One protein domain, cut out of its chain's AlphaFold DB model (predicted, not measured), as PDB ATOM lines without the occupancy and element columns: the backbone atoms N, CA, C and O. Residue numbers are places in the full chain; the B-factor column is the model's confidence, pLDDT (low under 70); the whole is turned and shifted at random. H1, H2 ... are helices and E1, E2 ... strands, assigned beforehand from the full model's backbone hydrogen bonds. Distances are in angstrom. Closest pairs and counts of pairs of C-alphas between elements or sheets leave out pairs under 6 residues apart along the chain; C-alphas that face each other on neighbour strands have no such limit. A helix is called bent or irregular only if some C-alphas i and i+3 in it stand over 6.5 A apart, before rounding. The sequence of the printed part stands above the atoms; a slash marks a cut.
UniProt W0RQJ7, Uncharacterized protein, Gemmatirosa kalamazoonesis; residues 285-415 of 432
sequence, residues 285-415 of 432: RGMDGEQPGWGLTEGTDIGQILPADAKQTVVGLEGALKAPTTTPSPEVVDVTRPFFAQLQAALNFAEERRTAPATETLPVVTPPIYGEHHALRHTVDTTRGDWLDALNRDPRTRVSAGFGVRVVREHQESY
ATOM      1  N   ARG A 285     -16.906  -9.821  47.480       89.31
ATOM      2  CA  ARG A 285     -16.612 -10.522  46.227       89.31
ATOM      3  C   ARG A 285     -16.020  -9.554  45.210       89.31
ATOM      4  O   ARG A 285     -16.587  -8.496  44.976       89.31
ATOM      5  N   GLY A 286     -14.913  -9.936  44.576       90.69
ATOM      6  CA  GLY A 286     -14.374  -9.184  43.442       90.69
ATOM      7  C   GLY A 286     -15.382  -9.163  42.295       90.69
ATOM      8  O   GLY A 286     -15.833 -10.218  41.839       90.69
ATOM      9  N   MET A 287     -15.759  -7.965  41.870       91.50
ATOM     10  CA  MET A 287     -16.589  -7.706  40.708       91.50
ATOM     11  C   MET A 287     -15.679  -7.265  39.570       91.50
ATOM     12  O   MET A 287     -15.030  -6.226  39.660       91.50
ATOM     13  N   ASP A 288     -15.637  -8.068  38.515       92.12
ATOM     14  CA  ASP A 288     -14.921  -7.723  37.296       92.12
ATOM     15  C   ASP A 288     -15.682  -6.628  36.541       92.12
ATOM     16  O   ASP A 288     -16.834  -6.827  36.145       92.12
ATOM     17  N   GLY A 289     -15.050  -5.467  36.390       90.62
ATOM     18  CA  GLY A 289     -15.565  -4.357  35.605       90.62
ATOM     19  C   GLY A 289     -14.609  -3.916  34.502       90.62
ATOM     20  O   GLY A 289     -14.607  -2.742  34.142       90.62
ATOM     21  N   GLU A 290     -13.810  -4.827  33.933       92.00
ATOM     22  CA  GLU A 290     -13.013  -4.531  32.729       92.00
ATOM     23  C   GLU A 290     -13.888  -4.088  31.545       92.00
ATOM     24  O   GLU A 290     -13.477  -3.240  30.760       92.00
ATOM     25  N   GLN A 291     -15.103  -4.635  31.428       90.56
ATOM     26  CA  GLN A 291     -16.047  -4.326  30.349       90.56
ATOM     27  C   GLN A 291     -17.445  -4.015  30.916       90.56
ATOM     28  O   GLN A 291     -18.313  -4.889  30.941       90.56
ATOM     29  N   PRO A 292     -17.701  -2.775  31.375       85.56
ATOM     30  CA  PRO A 292     -18.966  -2.407  32.021       85.56
ATOM     31  C   PRO A 292     -20.177  -2.347  31.066       85.56
ATOM     32  O   PRO A 292     -21.319  -2.234  31.521       85.56
ATOM     33  N   GLY A 293     -19.958  -2.461  29.751       86.56
ATOM     34  CA  GLY A 293     -21.009  -2.466  28.729       86.56
ATOM     35  C   GLY A 293     -21.507  -1.063  28.368       86.56
ATOM     36  O   GLY A 293     -20.834  -0.077  28.625       86.56
ATOM     37  N   TRP A 294     -22.680  -0.965  27.731       83.81
ATOM     38  CA  TRP A 294     -23.358   0.308  27.403       83.81
ATOM     39  C   TRP A 294     -22.525   1.340  26.620       83.81
ATOM     40  O   TRP A 294     -22.776   2.538  26.710       83.81
ATOM     41  N   GLY A 295     -21.549   0.880  25.833       81.62
ATOM     42  CA  GLY A 295     -20.675   1.751  25.043       81.62
ATOM     43  C   GLY A 295     -19.567   2.442  25.846       81.62
ATOM     44  O   GLY A 295     -18.858   3.266  25.276       81.62
ATOM     45  N   LEU A 296     -19.393   2.105  27.130       87.19
ATOM     46  CA  LEU A 296     -18.238   2.531  27.916       87.19
ATOM     47  C   LEU A 296     -16.971   1.828  27.409       87.19
ATOM     48  O   LEU A 296     -16.949   0.603  27.266       87.19
ATOM     49  N   THR A 297     -15.923   2.608  27.149       88.62
ATOM     50  CA  THR A 297     -14.598   2.105  26.748       88.62
ATOM     51  C   THR A 297     -13.637   2.011  27.926       88.62
ATOM     52  O   THR A 297     -12.668   1.263  27.859       88.62
ATOM     53  N   GLU A 298     -13.903   2.762  28.993       89.12
ATOM     54  CA  GLU A 298     -13.139   2.711  30.238       89.12
ATOM     55  C   GLU A 298     -13.708   1.629  31.161       89.12
ATOM     56  O   GLU A 298     -14.920   1.568  31.395       89.12
ATOM     57  N   GLY A 299     -12.831   0.786  31.710       87.94
ATOM     58  CA  GLY A 299     -13.199  -0.149  32.774       87.94
ATOM     59  C   GLY A 299     -13.555   0.585  34.072       87.94
ATOM     60  O   GLY A 299     -13.345   1.789  34.198       87.94
ATOM     61  N   THR A 300     -14.070  -0.132  35.072       89.31
ATOM     62  CA  THR A 300     -14.454   0.435  36.379       89.31
ATOM     63  C   THR A 300     -13.242   0.765  37.264       89.31
ATOM     64  O   THR A 300     -13.160   0.309  38.404       89.31
ATOM     65  N   ASP A 301     -12.295   1.544  36.747       90.94
ATOM     66  CA  ASP A 301     -11.226   2.174  37.525       90.94
ATOM     67  C   ASP A 301     -11.805   3.386  38.266       90.94
ATOM     68  O   ASP A 301     -11.899   4.497  37.738       90.94
ATOM     69  N   ILE A 302     -12.275   3.131  39.487       90.56
ATOM     70  CA  ILE A 302     -12.943   4.127  40.334       90.56
ATOM     71  C   ILE A 302     -12.029   4.698  41.425       90.56
ATOM     72  O   ILE A 302     -12.486   5.505  42.233       90.56
ATOM     73  N   GLY A 303     -10.768   4.270  41.491       90.12
ATOM     74  CA  GLY A 303      -9.827   4.644  42.545       90.12
ATOM     75  C   GLY A 303      -8.698   3.628  42.708       90.12
ATOM     76  O   GLY A 303      -8.751   2.525  42.172       90.12
ATOM     77  N   GLN A 304      -7.673   3.993  43.477       90.12
ATOM     78  CA  GLN A 304      -6.495   3.149  43.666       90.12
ATOM     79  C   GLN A 304      -6.809   1.924  44.540       90.12
ATOM     80  O   GLN A 304      -7.156   2.052  45.716       90.12
ATOM     81  N   ILE A 305      -6.635   0.733  43.972       87.81
ATOM     82  CA  ILE A 305      -6.687  -0.553  44.666       87.81
ATOM     83  C   ILE A 305      -5.263  -0.959  45.054       87.81
ATOM     84  O   ILE A 305      -4.346  -0.916  44.231       87.81
ATOM     85  N   LEU A 306      -5.089  -1.357  46.316       83.75
ATOM     86  CA  LEU A 306      -3.830  -1.879  46.839       83.75
ATOM     87  C   LEU A 306      -3.834  -3.418  46.876       83.75
ATOM     88  O   LEU A 306      -4.856  -4.008  47.236       83.75
ATOM     89  N   PRO A 307      -2.691  -4.066  46.584       84.38
ATOM     90  CA  PRO A 307      -1.435  -3.468  46.114       84.38
ATOM     91  C   PRO A 307      -1.549  -2.948  44.663       84.38
ATOM     92  O   PRO A 307      -2.455  -3.332  43.933       84.38
ATOM     93  N   ALA A 308      -0.676  -2.015  44.261       81.88
ATOM     94  CA  ALA A 308      -0.818  -1.267  42.999       81.88
ATOM     95  C   ALA A 308      -0.717  -2.132  41.721       81.88
ATOM     96  O   ALA A 308      -1.118  -1.693  40.647       81.88
ATOM     97  N   ASP A 309      -0.187  -3.347  41.836       84.19
ATOM     98  CA  ASP A 309      -0.129  -4.379  40.795       84.19
ATOM     99  C   ASP A 309      -1.445  -5.162  40.637       84.19
ATOM    100  O   ASP A 309      -1.607  -5.912  39.672       84.19
ATOM    101  N   ALA A 310      -2.410  -4.980  41.543       84.56
ATOM    102  CA  ALA A 310      -3.749  -5.531  41.397       84.56
ATOM    103  C   ALA A 310      -4.485  -4.895  40.206       84.56
ATOM    104  O   ALA A 310      -4.263  -3.738  39.837       84.56
ATOM    105  N   LYS A 311      -5.425  -5.645  39.621       88.00
ATOM    106  CA  LYS A 311      -6.301  -5.127  38.566       88.00
ATOM    107  C   LYS A 311      -7.195  -4.015  39.122       88.00
ATOM    108  O   LYS A 311      -8.129  -4.290  39.870       88.00
ATOM    109  N   GLN A 312      -6.940  -2.775  38.705       89.44
ATOM    110  CA  GLN A 312      -7.666  -1.578  39.164       89.44
ATOM    111  C   GLN A 312      -9.139  -1.545  38.704       89.44
ATOM    112  O   GLN A 312      -9.944  -0.772  39.209       89.44
ATOM    113  N   THR A 313      -9.509  -2.419  37.768       89.19
ATOM    114  CA  THR A 313     -10.873  -2.614  37.262       89.19
ATOM    115  C   THR A 313     -11.671  -3.668  38.034       89.19
ATOM    116  O   THR A 313     -12.860  -3.836  37.770       89.19
ATOM    117  N   VAL A 314     -11.057  -4.398  38.977       91.25
ATOM    118  CA  VAL A 314     -11.748  -5.410  39.791       91.25
ATOM    119  C   VAL A 314     -12.103  -4.812  41.146       91.25
ATOM    120  O   VAL A 314     -11.281  -4.749  42.056       91.25
ATOM    121  N   VAL A 315     -13.353  -4.384  41.287       91.31
ATOM    122  CA  VAL A 315     -13.844  -3.654  42.462       91.31
ATOM    123  C   VAL A 315     -14.427  -4.624  43.494       91.31
ATOM    124  O   VAL A 315     -15.121  -5.579  43.149       91.31
ATOM    125  N   GLY A 316     -14.187  -4.392  44.783       90.50
ATOM    126  CA  GLY A 316     -14.764  -5.190  45.866       90.50
ATOM    127  C   GLY A 316     -16.251  -4.895  46.069       90.50
ATOM    128  O   GLY A 316     -16.609  -3.855  46.620       90.50
ATOM    129  N   LEU A 317     -17.127  -5.815  45.656       90.00
ATOM    130  CA  LEU A 317     -18.556  -5.766  45.961       90.00
ATOM    131  C   LEU A 317     -18.796  -6.233  47.399       90.00
ATOM    132  O   LEU A 317     -18.515  -7.384  47.739       90.00
ATOM    133  N   GLU A 318     -19.345  -5.347  48.225       89.56
ATOM    134  CA  GLU A 318     -19.629  -5.602  49.638       89.56
ATOM    135  C   GLU A 318     -21.066  -6.095  49.858       89.56
ATOM    136  O   GLU A 318     -22.021  -5.571  49.280       89.56
ATOM    137  N   GLY A 319     -21.226  -7.097  50.722       85.69
ATOM    138  CA  GLY A 319     -22.517  -7.587  51.197       85.69
ATOM    139  C   GLY A 319     -23.001  -6.886  52.472       85.69
ATOM    140  O   GLY A 319     -22.263  -6.162  53.134       85.69
ATOM    141  N   ALA A 320     -24.255  -7.155  52.854       84.44
ATOM    142  CA  ALA A 320     -24.865  -6.604  54.071       84.44
ATOM    143  C   ALA A 320     -24.219  -7.117  55.374       84.44
ATOM    144  O   ALA A 320     -24.282  -6.446  56.402       84.44
ATOM    145  N   LEU A 321     -23.601  -8.301  55.330       86.06
ATOM    146  CA  LEU A 321     -22.829  -8.883  56.425       86.06
ATOM    147  C   LEU A 321     -21.369  -8.991  55.981       86.06
ATOM    148  O   LEU A 321     -21.066  -9.771  55.078       86.06
ATOM    149  N   LYS A 322     -20.487  -8.219  56.618       86.25
ATOM    150  CA  LYS A 322     -19.039  -8.208  56.377       86.25
ATOM    151  C   LYS A 322     -18.270  -8.313  57.687       86.25
ATOM    152  O   LYS A 322     -18.823  -8.036  58.754       86.25
ATOM    153  N   ALA A 323     -17.010  -8.736  57.617       87.19
ATOM    154  CA  ALA A 323     -16.163  -8.745  58.800       87.19
ATOM    155  C   ALA A 323     -15.955  -7.302  59.315       87.19
ATOM    156  O   ALA A 323     -15.891  -6.370  58.511       87.19
ATOM    157  N   PRO A 324     -15.807  -7.086  60.637       83.44
ATOM    158  CA  PRO A 324     -15.580  -5.746  61.189       83.44
ATOM    159  C   PRO A 324     -14.318  -5.055  60.651       83.44
ATOM    160  O   PRO A 324     -14.224  -3.834  60.678       83.44
ATOM    161  N   THR A 325     -13.349  -5.838  60.179       86.25
ATOM    162  CA  THR A 325     -12.063  -5.382  59.640       86.25
ATOM    163  C   THR A 325     -12.052  -5.253  58.116       86.25
ATOM    164  O   THR A 325     -11.013  -4.936  57.543       86.25
ATOM    165  N   THR A 326     -13.174  -5.516  57.440       86.75
ATOM    166  CA  THR A 326     -13.280  -5.387  55.984       86.75
ATOM    167  C   THR A 326     -13.199  -3.917  55.569       86.75
ATOM    168  O   THR A 326     -14.038  -3.109  55.973       86.75
ATOM    169  N   THR A 327     -12.238  -3.591  54.704       87.19
ATOM    170  CA  THR A 327     -12.112  -2.278  54.061       87.19
ATOM    171  C   THR A 327     -12.656  -2.306  52.627       87.19
ATOM    172  O   THR A 327     -12.515  -3.324  51.938       87.19
ATOM    173  N   PRO A 328     -13.272  -1.209  52.147       87.19
ATOM    174  CA  PRO A 328     -13.687  -1.111  50.754       87.19
ATOM    175  C   PRO A 328     -12.487  -1.189  49.806       87.19
ATOM    176  O   PRO A 328     -11.410  -0.682  50.107       87.19
ATOM    177  N   SER A 329     -12.681  -1.797  48.635       87.88
ATOM    178  CA  SER A 329     -11.665  -1.879  47.581       87.88
ATOM    179  C   SER A 329     -12.236  -1.331  46.266       87.88
ATOM    180  O   SER A 329     -13.178  -1.932  45.745       87.88
ATOM    181  N   PRO A 330     -11.749  -0.185  45.749       89.88
ATOM    182  CA  PRO A 330     -10.825   0.749  46.401       89.88
ATOM    183  C   PRO A 330     -11.454   1.425  47.629       89.88
ATOM    184  O   PRO A 330     -12.681   1.540  47.738       89.88
ATOM    185  N   GLU A 331     -10.600   1.873  48.550       88.69
ATOM    186  CA  GLU A 331     -11.016   2.522  49.803       88.69
ATOM    187  C   GLU A 331     -11.571   3.928  49.546       88.69
ATOM    188  O   GLU A 331     -12.607   4.309  50.089       88.69
ATOM    189  N   VAL A 332     -10.917   4.671  48.649       89.06
ATOM    190  CA  VAL A 332     -11.305   6.025  48.248       89.06
ATOM    191  C   VAL A 332     -11.750   6.017  46.790       89.06
ATOM    192  O   VAL A 332     -11.055   5.494  45.921       89.06
ATOM    193  N   VAL A 333     -12.911   6.622  46.531       89.88
ATOM    194  CA  VAL A 333     -13.436   6.822  45.178       89.88
ATOM    195  C   VAL A 333     -12.880   8.126  44.606       89.88
ATOM    196  O   VAL A 333     -13.129   9.199  45.153       89.88
ATOM    197  N   ASP A 334     -12.156   8.032  43.495       91.69
ATOM    198  CA  ASP A 334     -11.546   9.156  42.785       91.69
ATOM    199  C   ASP A 334     -12.410   9.567  41.588       91.69
ATOM    200  O   ASP A 334     -12.287   9.037  40.486       91.69
ATOM    201  N   VAL A 335     -13.290  10.547  41.798       88.56
ATOM    202  CA  VAL A 335     -14.239  11.022  40.774       88.56
ATOM    203  C   VAL A 335     -13.578  11.674  39.555       88.56
ATOM    204  O   VAL A 335     -14.268  11.961  38.579       88.56
ATOM    205  N   THR A 336     -12.263  11.919  39.592       90.25
ATOM    206  CA  THR A 336     -11.516  12.495  38.463       90.25
ATOM    207  C   THR A 336     -11.162  11.460  37.394       90.25
ATOM    208  O   THR A 336     -10.727  11.832  36.301       90.25
ATOM    209  N   ARG A 337     -11.371  10.164  37.672       91.56
ATOM    210  CA  ARG A 337     -11.085   9.085  36.722       91.56
ATOM    211  C   ARG A 337     -11.975   9.165  35.469       91.56
ATOM    212  O   ARG A 337     -13.174   9.434  35.594       91.56
ATOM    213  N   PRO A 338     -11.437   8.856  34.268       91.81
ATOM    214  CA  PRO A 338     -12.175   8.914  32.998       91.81
ATOM    215  C   PRO A 338     -13.495   8.131  32.976       91.81
ATOM    216  O   PRO A 338     -14.454   8.548  32.320       91.81
ATOM    217  N   PHE A 339     -13.572   7.034  33.739       92.44
ATOM    218  CA  PHE A 339     -14.771   6.210  33.887       92.44
ATOM    219  C   PHE A 339     -16.016   7.022  34.285       92.44
ATOM    220  O   PHE A 339     -17.094   6.810  33.729       92.44
ATOM    221  N   PHE A 340     -15.888   7.985  35.204       92.75
ATOM    222  CA  PHE A 340     -17.037   8.740  35.715       92.75
ATOM    223  C   PHE A 340     -17.671   9.649  34.663       92.75
ATOM    224  O   PHE A 340     -18.896   9.720  34.578       92.75
ATOM    225  N   ALA A 341     -16.855  10.279  33.813       91.88
ATOM    226  CA  ALA A 341     -17.351  11.109  32.721       91.88
ATOM    227  C   ALA A 341     -18.145  10.278  31.696       91.88
ATOM    228  O   ALA A 341     -19.225  10.689  31.269       91.88
ATOM    229  N   GLN A 342     -17.653   9.081  31.351       92.56
ATOM    230  CA  GLN A 342     -18.368   8.168  30.454       92.56
ATOM    231  C   GLN A 342     -19.647   7.612  31.089       92.56
ATOM    232  O   GLN A 342     -20.682   7.543  30.427       92.56
ATOM    233  N   LEU A 343     -19.606   7.259  32.379       92.38
ATOM    234  CA  LEU A 343     -20.773   6.779  33.115       92.38
ATOM    235  C   LEU A 343     -21.873   7.844  33.172       92.38
ATOM    236  O   LEU A 343     -23.036   7.532  32.922       92.38
ATOM    237  N   GLN A 344     -21.514   9.097  33.463       93.88
ATOM    238  CA  GLN A 344     -22.462  10.208  33.489       93.88
ATOM    239  C   GLN A 344     -23.132  10.406  32.126       93.88
ATOM    240  O   GLN A 344     -24.357  10.509  32.062       93.88
ATOM    241  N   ALA A 345     -22.350  10.407  31.041       91.81
ATOM    242  CA  ALA A 345     -22.882  10.523  29.686       91.81
ATOM    243  C   ALA A 345     -23.838   9.364  29.353       91.81
ATOM    244  O   ALA A 345     -24.945   9.596  28.877       91.81
ATOM    245  N   ALA A 346     -23.461   8.123  29.677       91.38
ATOM    246  CA  ALA A 346     -24.290   6.946  29.419       91.38
ATOM    247  C   ALA A 346     -25.621   6.962  30.196       91.38
ATOM    248  O   ALA A 346     -26.650   6.546  29.661       91.38
ATOM    249  N   LEU A 347     -25.616   7.440  31.446       92.19
ATOM    250  CA  LEU A 347     -26.822   7.538  32.276       92.19
ATOM    251  C   LEU A 347     -27.751   8.667  31.819       92.19
ATOM    252  O   LEU A 347     -28.964   8.472  31.766       92.19
ATOM    253  N   ASN A 348     -27.195   9.822  31.450       93.38
ATOM    254  CA  ASN A 348     -27.976  10.999  31.059       93.38
ATOM    255  C   ASN A 348     -28.482  10.942  29.607       93.38
ATOM    256  O   ASN A 348     -29.413  11.668  29.254       93.38
ATOM    257  N   PHE A 349     -27.934  10.046  28.778       89.88
ATOM    258  CA  PHE A 349     -28.228   9.963  27.345       89.88
ATOM    259  C   PHE A 349     -29.726   9.833  27.008       89.88
ATOM    260  O   PHE A 349     -30.195  10.389  26.014       89.88
ATOM    261  N   ALA A 350     -30.503   9.113  27.825       87.06
ATOM    262  CA  ALA A 350     -31.941   8.957  27.590       87.06
ATOM    263  C   ALA A 350     -32.700  10.286  27.730       87.06
ATOM    264  O   ALA A 350     -33.576  10.591  26.920       87.06
ATOM    265  N   GLU A 351     -32.338  11.094  28.725       88.50
ATOM    266  CA  GLU A 351     -32.951  12.401  28.962       88.50
ATOM    267  C   GLU A 351     -32.498  13.436  27.922       88.50
ATOM    268  O   GLU A 351     -33.305  14.233  27.434       88.50
ATOM    269  N   GLU A 352     -31.233  13.376  27.498       86.81
ATOM    270  CA  GLU A 352     -30.711  14.176  26.382       86.81
ATOM    271  C   GLU A 352     -31.479  13.886  25.082       86.81
ATOM    272  O   GLU A 352     -31.936  14.805  24.401       86.81
ATOM    273  N   ARG A 353     -31.731  12.608  24.769       82.62
ATOM    274  CA  ARG A 353     -32.557  12.210  23.615       82.62
ATOM    275  C   ARG A 353     -34.021  12.624  23.746       82.62
ATOM    276  O   ARG A 353     -34.645  12.939  22.734       82.62
ATOM    277  N   ARG A 354     -34.579  12.623  24.960       82.31
ATOM    278  CA  ARG A 354     -35.959  13.067  25.216       82.31
ATOM    279  C   ARG A 354     -36.130  14.566  24.972       82.31
ATOM    280  O   ARG A 354     -37.179  14.989  24.493       82.31
ATOM    281  N   THR A 355     -35.119  15.358  25.318       82.94
ATOM    282  CA  THR A 355     -35.146  16.825  25.209       82.94
ATOM    283  C   THR A 355     -34.700  17.336  23.836       82.94
ATOM    284  O   THR A 355     -35.182  18.382  23.403       82.94
ATOM    285  N   ALA A 356     -33.863  16.580  23.116       79.06
ATOM    286  CA  ALA A 356     -33.408  16.880  21.758       79.06
ATOM    287  C   ALA A 356     -33.595  15.662  20.822       79.06
ATOM    288  O   ALA A 356     -32.661  14.880  20.612       79.06
ATOM    289  N   PRO A 357     -34.799  15.465  20.249       68.50
ATOM    290  CA  PRO A 357     -35.080  14.309  19.404       68.50
ATOM    291  C   PRO A 357     -34.282  14.361  18.094       68.50
ATOM    292  O   PRO A 357     -34.365  15.323  17.331       68.50
ATOM    293  N   ALA A 358     -33.515  13.302  17.826       64.38
ATOM    294  CA  ALA A 358     -32.815  13.119  16.558       64.38
ATOM    295  C   ALA A 358     -33.788  12.713  15.436       64.38
ATOM    296  O   ALA A 358     -34.846  12.140  15.686       64.38
ATOM    297  N   THR A 359     -33.393  12.958  14.187       60.88
ATOM    298  CA  THR A 359     -34.150  12.624  12.968       60.88
ATOM    299  C   THR A 359     -34.294  11.120  12.698       60.88
ATOM    300  O   THR A 359     -35.130  10.739  11.883       60.88
ATOM    301  N   GLU A 360     -33.530  10.257  13.378       60.72
ATOM    302  CA  GLU A 360     -33.588   8.796  13.227       60.72
ATOM    303  C   GLU A 360     -34.298   8.092  14.398       60.72
ATOM    304  O   GLU A 360     -34.071   8.378  15.576       60.72
ATOM    305  N   THR A 361     -35.147   7.129  14.034       60.62
ATOM    306  CA  THR A 361     -36.260   6.547  14.802       60.62
ATOM    307  C   THR A 361     -35.955   5.179  15.421       60.62
ATOM    308  O   THR A 361     -36.794   4.279  15.400       60.62
ATOM    309  N   LEU A 362     -34.765   4.990  15.999       66.06
ATOM    310  CA  LEU A 362     -34.477   3.772  16.765       66.06
ATOM    311  C   LEU A 362     -34.643   4.015  18.274       66.06
ATOM    312  O   LEU A 362     -34.103   4.997  18.792       66.06
ATOM    313  N   PRO A 363     -35.375   3.142  18.997       72.56
ATOM    314  CA  PRO A 363     -35.469   3.232  20.446       72.56
ATOM    315  C   PRO A 363     -34.092   2.962  21.056       72.56
ATOM    316  O   PRO A 363     -33.479   1.928  20.792       72.56
ATOM    317  N   VAL A 364     -33.607   3.892  21.878       74.62
ATOM    318  CA  VAL A 364     -32.343   3.717  22.599       74.62
ATOM    319  C   VAL A 364     -32.629   3.161  23.984       74.62
ATOM    320  O   VAL A 364     -33.496   3.659  24.698       74.62
ATOM    321  N   VAL A 365     -31.876   2.132  24.363       80.81
ATOM    322  CA  VAL A 365     -31.856   1.602  25.724       80.81
ATOM    323  C   VAL A 365     -30.566   2.078  26.382       80.81
ATOM    324  O   VAL A 365     -29.486   1.897  25.824       80.81
ATOM    325  N   THR A 366     -30.682   2.689  27.556       86.25
ATOM    326  CA  THR A 366     -29.562   3.153  28.385       86.25
ATOM    327  C   THR A 366     -29.569   2.414  29.725       86.25
ATOM    328  O   THR A 366     -30.597   1.838  30.109       86.25
ATOM    329  N   PRO A 367     -28.448   2.400  30.467       90.12
ATOM    330  CA  PRO A 367     -28.461   1.901  31.835       90.12
ATOM    331  C   PRO A 367     -29.440   2.722  32.699       90.12
ATOM    332  O   PRO A 367     -29.515   3.942  32.547       90.12
ATOM    333  N   PRO A 368     -30.182   2.087  33.627       90.94
ATOM    334  CA  PRO A 368     -31.177   2.784  34.435       90.94
ATOM    335  C   PRO A 368     -30.529   3.708  35.474       90.94
ATOM    336  O   PRO A 368     -29.464   3.394  36.021       90.94
ATOM    337  N   ILE A 369     -31.218   4.797  35.818       93.69
ATOM    338  CA  ILE A 369     -30.898   5.629  36.984       93.69
ATOM    339  C   ILE A 369     -31.751   5.137  38.158       93.69
ATOM    340  O   ILE A 369     -32.962   5.351  38.227       93.69
ATOM    341  N   TYR A 370     -31.127   4.452  39.113       93.25
ATOM    342  CA  TYR A 370     -31.835   3.936  40.279       93.25
ATOM    343  C   TYR A 370     -32.320   5.092  41.154       93.25
ATOM    344  O   TYR A 370     -31.515   5.888  41.628       93.25
ATOM    345  N   GLY A 371     -33.632   5.168  41.385       90.56
ATOM    346  CA  GLY A 371     -34.253   6.202  42.218       90.56
ATOM    347  C   GLY A 371     -34.730   7.451  41.469       90.56
ATOM    348  O   GLY A 371     -35.309   8.324  42.115       90.56
ATOM    349  N   GLU A 372     -34.574   7.531  40.141       92.31
ATOM    350  CA  GLU A 372     -34.938   8.719  39.343       92.31
ATOM    351  C   GLU A 372     -36.388   9.187  39.553       92.31
ATOM    352  O   GLU A 372     -36.650  10.371  39.754       92.31
ATOM    353  N   HIS A 373     -37.340   8.250  39.606       89.88
ATOM    354  CA  HIS A 373     -38.760   8.561  39.776       89.88
ATOM    355  C   HIS A 373     -39.109   8.998  41.201       89.88
ATOM    356  O   HIS A 373     -40.088   9.710  41.403       89.88
ATOM    357  N   HIS A 374     -38.334   8.566  42.198       88.56
ATOM    358  CA  HIS A 374     -38.528   8.972  43.592       88.56
ATOM    359  C   HIS A 374     -37.881  10.330  43.868       88.56
ATOM    360  O   HIS A 374     -38.411  11.109  44.653       88.56
ATOM    361  N   ALA A 375     -36.768  10.620  43.189       89.38
ATOM    362  CA  ALA A 375     -36.091  11.909  43.234       89.38
ATOM    363  C   ALA A 375     -36.718  12.965  42.306       89.38
ATOM    364  O   ALA A 375     -36.357  14.133  42.409       89.38
ATOM    365  N   LEU A 376     -37.616  12.562  41.394       91.00
ATOM    366  CA  LEU A 376     -38.121  13.387  40.286       91.00
ATOM    367  C   LEU A 376     -36.982  14.022  39.466       91.00
ATOM    368  O   LEU A 376     -37.072  15.170  39.032       91.00
ATOM    369  N   ARG A 377     -35.891  13.270  39.278       92.31
ATOM    370  CA  ARG A 377     -34.667  13.726  38.613       92.31
ATOM    371  C   ARG A 377     -34.154  12.635  37.678       92.31
ATOM    372  O   ARG A 377     -33.787  11.561  38.142       92.31
ATOM    373  N   HIS A 378     -34.123  12.939  36.382       91.88
ATOM    374  CA  HIS A 378     -33.768  12.010  35.295       91.88
ATOM    375  C   HIS A 378     -32.331  12.177  34.785       91.88
ATOM    376  O   HIS A 378     -31.964  11.642  33.745       91.88
ATOM    377  N   THR A 379     -31.512  12.933  35.516       92.12
ATOM    378  CA  THR A 379     -30.083  13.098  35.252       92.12
ATOM    379  C   THR A 379     -29.287  12.970  36.544       92.12
ATOM    380  O   THR A 379     -29.795  13.209  37.649       92.12
ATOM    381  N   VAL A 380     -28.027  12.583  36.397       92.75
ATOM    382  CA  VAL A 380     -27.053  12.457  37.481       92.75
ATOM    383  C   VAL A 380     -25.816  13.301  37.199       92.75
ATOM    384  O   VAL A 380     -25.469  13.560  36.044       92.75
ATOM    385  N   ASP A 381     -25.149  13.709  38.272       92.75
ATOM    386  CA  ASP A 381     -23.856  14.393  38.245       92.75
ATOM    387  C   ASP A 381     -22.880  13.627  39.142       92.75
ATOM    388  O   ASP A 381     -23.021  13.614  40.366       92.75
ATOM    389  N   THR A 382     -21.876  12.978  38.551       88.56
ATOM    390  CA  THR A 382     -20.931  12.127  39.292       88.56
ATOM    391  C   THR A 382     -20.024  12.914  40.243       88.56
ATOM    392  O   THR A 382     -19.377  12.325  41.111       88.56
ATOM    393  N   THR A 383     -19.971  14.241  40.132       87.50
ATOM    394  CA  THR A 383     -19.185  15.091  41.039       87.50
ATOM    395  C   THR A 383     -19.946  15.458  42.315       87.50
ATOM    396  O   THR A 383     -19.331  15.807  43.324       87.50
ATOM    397  N   ARG A 384     -21.279  15.332  42.308       87.69
ATOM    398  CA  ARG A 384     -22.134  15.667  43.451       87.69
ATOM    399  C   ARG A 384     -22.199  14.541  44.478       87.69
ATOM    400  O   ARG A 384     -21.999  13.364  44.186       87.69
ATOM    401  N   GLY A 385     -22.465  14.937  45.722       84.00
ATOM    402  CA  GLY A 385     -22.594  14.043  46.875       84.00
ATOM    403  C   GLY A 385     -24.037  13.709  47.262       84.00
ATOM    404  O   GLY A 385     -24.233  13.059  48.286       84.00
ATOM    405  N   ASP A 386     -25.039  14.155  46.494       89.81
ATOM    406  CA  ASP A 386     -26.445  13.850  46.780       89.81
ATOM    407  C   ASP A 386     -26.684  12.338  46.761       89.81
ATOM    408  O   ASP A 386     -26.036  11.605  46.015       89.81
ATOM    409  N   TRP A 387     -27.672  11.861  47.523       91.75
ATOM    410  CA  TRP A 387     -27.945  10.424  47.637       91.75
ATOM    411  C   TRP A 387     -28.182   9.743  46.278       91.75
ATOM    412  O   TRP A 387     -27.720   8.623  46.079       91.75
ATOM    413  N   LEU A 388     -28.866  10.411  45.337       92.88
ATOM    414  CA  LEU A 388     -29.143   9.864  44.005       92.88
ATOM    415  C   LEU A 388     -27.861   9.779  43.167       92.88
ATOM    416  O   LEU A 388     -27.640   8.770  42.498       92.88
ATOM    417  N   ASP A 389     -27.011  10.807  43.231       93.25
ATOM    418  CA  ASP A 389     -25.736  10.844  42.512       93.25
ATOM    419  C   ASP A 389     -24.768   9.816  43.099       93.25
ATOM    420  O   ASP A 389     -24.229   8.995  42.369       93.25
ATOM    421  N   ALA A 390     -24.631   9.759  44.425       90.31
ATOM    422  CA  ALA A 390     -23.789   8.785  45.114       90.31
ATOM    423  C   ALA A 390     -24.227   7.328  44.854       90.31
ATOM    424  O   ALA A 390     -23.378   6.460  44.637       90.31
ATOM    425  N   LEU A 391     -25.540   7.059  44.822       92.50
ATOM    426  CA  LEU A 391     -26.096   5.741  44.494       92.50
ATOM    427  C   LEU A 391     -25.800   5.326  43.048       92.50
ATOM    428  O   LEU A 391     -25.573   4.152  42.774       92.50
ATOM    429  N   ASN A 392     -25.847   6.277  42.116       93.50
ATOM    430  CA  ASN A 392     -25.685   5.999  40.692       93.50
ATOM    431  C   ASN A 392     -24.253   6.179  40.182       93.50
ATOM    432  O   ASN A 392     -23.990   5.769  39.055       93.50
ATOM    433  N   ARG A 393     -23.356   6.753  40.986       92.50
ATOM    434  CA  ARG A 393     -21.941   6.975  40.677       92.50
ATOM    435  C   ARG A 393     -21.082   5.748  40.934       92.50
ATOM    436  O   ARG A 393     -20.256   5.407  40.098       92.50
ATOM    437  N   ASP A 394     -21.237   5.113  42.095       91.25
ATOM    438  CA  ASP A 394     -20.394   3.980  42.487       91.25
ATOM    439  C   ASP A 394     -20.970   2.662  41.926       91.25
ATOM    440  O   ASP A 394     -22.096   2.285  42.264       91.25
ATOM    441  N   PRO A 395     -20.230   1.913  41.086       90.25
ATOM    442  CA  PRO A 395     -20.682   0.623  40.569       90.25
ATOM    443  C   PRO A 395     -21.119  -0.366  41.662       90.25
ATOM    444  O   PRO A 395     -22.071  -1.121  41.452       90.25
ATOM    445  N   ARG A 396     -20.490  -0.336  42.846       91.25
ATOM    446  CA  ARG A 396     -20.825  -1.215  43.982       91.25
ATOM    447  C   ARG A 396     -22.240  -0.959  44.490       91.25
ATOM    448  O   ARG A 396     -23.005  -1.894  44.725       91.25
ATOM    449  N   THR A 397     -22.608   0.310  44.641       90.81
ATOM    450  CA  THR A 397     -23.931   0.707  45.141       90.81
ATOM    451  C   THR A 397     -25.003   0.525  44.068       90.81
ATOM    452  O   THR A 397     -26.103   0.062  44.383       90.81
ATOM    453  N   ARG A 398     -24.668   0.755  42.789       92.06
ATOM    454  CA  ARG A 398     -25.541   0.452  41.641       92.06
ATOM    455  C   ARG A 398     -25.914  -1.025  41.557       92.06
ATOM    456  O   ARG A 398     -27.066  -1.348  41.277       92.06
ATOM    457  N   VAL A 399     -24.963  -1.929  41.784       91.00
ATOM    458  CA  VAL A 399     -25.218  -3.381  41.766       91.00
ATOM    459  C   VAL A 399     -26.185  -3.766  42.883       91.00
ATOM    460  O   VAL A 399     -27.173  -4.459  42.632       91.00
ATOM    461  N   SER A 400     -25.972  -3.239  44.091       90.06
ATOM    462  CA  SER A 400     -26.887  -3.421  45.224       90.06
ATOM    463  C   SER A 400     -28.293  -2.879  44.937       90.06
ATOM    464  O   SER A 400     -29.285  -3.561  45.212       90.06
ATOM    465  N   ALA A 401     -28.404  -1.704  44.308       91.25
ATOM    466  CA  ALA A 401     -29.687  -1.162  43.858       91.25
ATOM    467  C   ALA A 401     -30.356  -2.051  42.798       91.25
ATOM    468  O   ALA A 401     -31.560  -2.303  42.875       91.25
ATOM    469  N   GLY A 402     -29.579  -2.597  41.858       90.94
ATOM    470  CA  GLY A 402     -30.052  -3.558  40.863       90.94
ATOM    471  C   GLY A 402     -30.630  -4.829  41.488       90.94
ATOM    472  O   GLY A 402     -31.703  -5.282  41.080       90.94
ATOM    473  N   PHE A 403     -29.986  -5.373  42.527       90.12
ATOM    474  CA  PHE A 403     -30.546  -6.492  43.291       90.12
ATOM    475  C   PHE A 403     -31.866  -6.121  43.972       90.12
ATOM    476  O   PHE A 403     -32.813  -6.908  43.911       90.12
ATOM    477  N   GLY A 404     -31.966  -4.921  44.549       88.44
ATOM    478  CA  GLY A 404     -33.216  -4.408  45.116       88.44
ATOM    479  C   GLY A 404     -34.338  -4.319  44.078       88.44
ATOM    480  O   GLY A 404     -35.445  -4.805  44.311       88.44
ATOM    481  N   VAL A 405     -34.043  -3.787  42.889       89.12
ATOM    482  CA  VAL A 405     -35.004  -3.726  41.776       89.12
ATOM    483  C   VAL A 405     -35.453  -5.121  41.348       89.12
ATOM    484  O   VAL A 405     -36.635  -5.312  41.067       89.12
ATOM    485  N   ARG A 406     -34.559  -6.118  41.328       91.19
ATOM    486  CA  ARG A 406     -34.928  -7.499  40.981       91.19
ATOM    487  C   ARG A 406     -35.989  -8.062  41.928       91.19
ATOM    488  O   ARG A 406     -36.970  -8.617  41.442       91.19
ATOM    489  N   VAL A 407     -35.836  -7.853  43.236       90.94
ATOM    490  CA  VAL A 407     -36.831  -8.270  44.245       90.94
ATOM    491  C   VAL A 407     -38.175  -7.575  44.007       90.94
ATOM    492  O   VAL A 407     -39.229  -8.207  44.063       90.94
ATOM    493  N   VAL A 408     -38.151  -6.278  43.683       88.00
ATOM    494  CA  VAL A 408     -39.377  -5.525  43.382       88.00
ATOM    495  C   VAL A 408     -40.078  -6.052  42.132       88.00
ATOM    496  O   VAL A 408     -41.299  -6.200  42.143       88.00
ATOM    497  N   ARG A 409     -39.322  -6.363  41.075       88.19
ATOM    498  CA  ARG A 409     -39.861  -6.923  39.827       88.19
ATOM    499  C   ARG A 409     -40.459  -8.310  40.043       88.19
ATOM    500  O   ARG A 409     -41.548  -8.573  39.547       88.19
ATOM    501  N   GLU A 410     -39.791  -9.165  40.811       94.50
ATOM    502  CA  GLU A 410     -40.263 -10.519  41.126       94.50
ATOM    503  C   GLU A 410     -41.598 -10.512  41.887       94.50
ATOM    504  O   GLU A 410     -42.481 -11.325  41.622       94.50
ATOM    505  N   HIS A 411     -41.789  -9.557  42.798       92.00
ATOM    506  CA  HIS A 411     -42.996  -9.463  43.624       92.00
ATOM    507  C   HIS A 411     -43.978  -8.368  43.184       92.00
ATOM    508  O   HIS A 411     -44.902  -8.029  43.931       92.00
ATOM    509  N   GLN A 412     -43.817  -7.823  41.975       90.62
ATOM    510  CA  GLN A 412     -44.566  -6.662  41.494       90.62
ATOM    511  C   GLN A 412     -46.087  -6.855  41.596       90.62
ATOM    512  O   GLN A 412     -46.786  -5.989  42.125       90.62
ATOM    513  N   GLU A 413     -46.613  -7.996  41.144       89.56
ATOM    514  CA  GLU A 413     -48.055  -8.280  41.179       89.56
ATOM    515  C   GLU A 413     -48.598  -8.340  42.609       89.56
ATOM    516  O   GLU A 413     -49.638  -7.752  42.911       89.56
ATOM    517  N   SER A 414     -47.856  -8.982  43.516       90.75
ATOM    518  CA  SER A 414     -48.202  -9.073  44.938       90.75
ATOM    519  C   SER A 414     -48.243  -7.691  45.593       90.75
ATOM    520  O   SER A 414     -49.187  -7.366  46.322       90.75
ATOM    521  N   TYR A 415     -47.264  -6.832  45.296       87.88
ATOM    522  CA  TYR A 415     -47.241  -5.462  45.806       87.88
ATOM    523  C   TYR A 415     -48.401  -4.621  45.265       87.88
ATOM    524  O   TYR A 415     -49.070  -3.936  46.045       87.88
TER     525      TYR A 415
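AT A GLANCE: This is residues 285 to 415 of the 432 residues of an uncharacterized protein of Gemmatirosa kalamazoonesis (UniProt W0RQJ7). Two helices, H1 and H4, spread from a loop-rich body like an open V, with short H3 between their near ends and the small strand hairpin E1 and E2 beside the first turns of H4. H4 runs outward from there, and its residues 406 to 410 stick out together with H5 at the tip, while residues 354 to 362, of which 354 and 355 belong to H1, stick out at the far end of H1. The printed part has 131 residues with two named strands and then five named helices, in the order E1, E2, H1, H2, H3, H4, H5; the sheet is E1 - E2, antiparallel. The class is mostly helix, though under half of the residues are in named elements. The whole is compact, with a radius of gyration of the C-alphas of 16.2 A and spans of 50 by 40 by 25 A.

HOW THE PARTS SIT: Start with E1, residues 285 to 288, and E2, residues 314 to 318, an antiparallel hairpin at 143 degrees; N 287 and O 315 are 2.8 A apart and N 317 and O 285 2.8 A, within hydrogen-bond range. Next look at H1, residues 338 to 355, which with its residues 340 to 344 alone only just touches H3, residues 387 to 393, with 3 pairs of C-alphas within 8 A. Their closest C-alphas, of Phe 340 and Arg 393, are 7.2 A apart, at a steep tilt of 67 degrees, opposite ways. H2, residues 372 to 375, is close to H3 but not clearly touching; the closest C-alphas, of Ala 375 and Leu 388, are 7.3 A apart. H3 and H4, residues 395 to 410, touch only at the corner, with the C-alphas of Leu 391 and Thr 397 closest at 5.5 A, and are only just about perpendicular at 72 degrees. The closest C-alphas of E2 and H4, of Leu 317 and Arg 396, are 5.5 A apart. H1 and H4 are apart. H5, residues 412 to 415, and H4 meet only through their link. In H3 and H4 each O i to N i+4 pair is within hydrogen-bond range, in H1 12 of 14; H2 and H5 are too short for such a pair.

IN THESE COORDINATES: Find C-alpha 285 at (-16.612, -10.522, 46.227), where E1 begins its 9.5 A; E2 covers 12.6 A. Find C-alpha 338 at (-12.175, 8.914, 32.998); from there H1 runs 25.5 A, with a kink of 43 degrees near residue 348, and is irregular, C-alphas 347 and 350 being 7.1 A apart. H2 spans 5.2 A, H3 9.8 A, H4 22.5 A and H5 5.2 A, ending at C-alpha 415, (-47.241, -5.462, 45.806).

THE WHOLE: The C-alphas farthest apart, of Pro 324 and Thr 359, are 54.8 A apart. The printed part has no cut. Look for the long links from E1 to E2, E2 to H1, H1 to H2 and H2 to H3. The model's pLDDT is under 70 at residues 357 to 362.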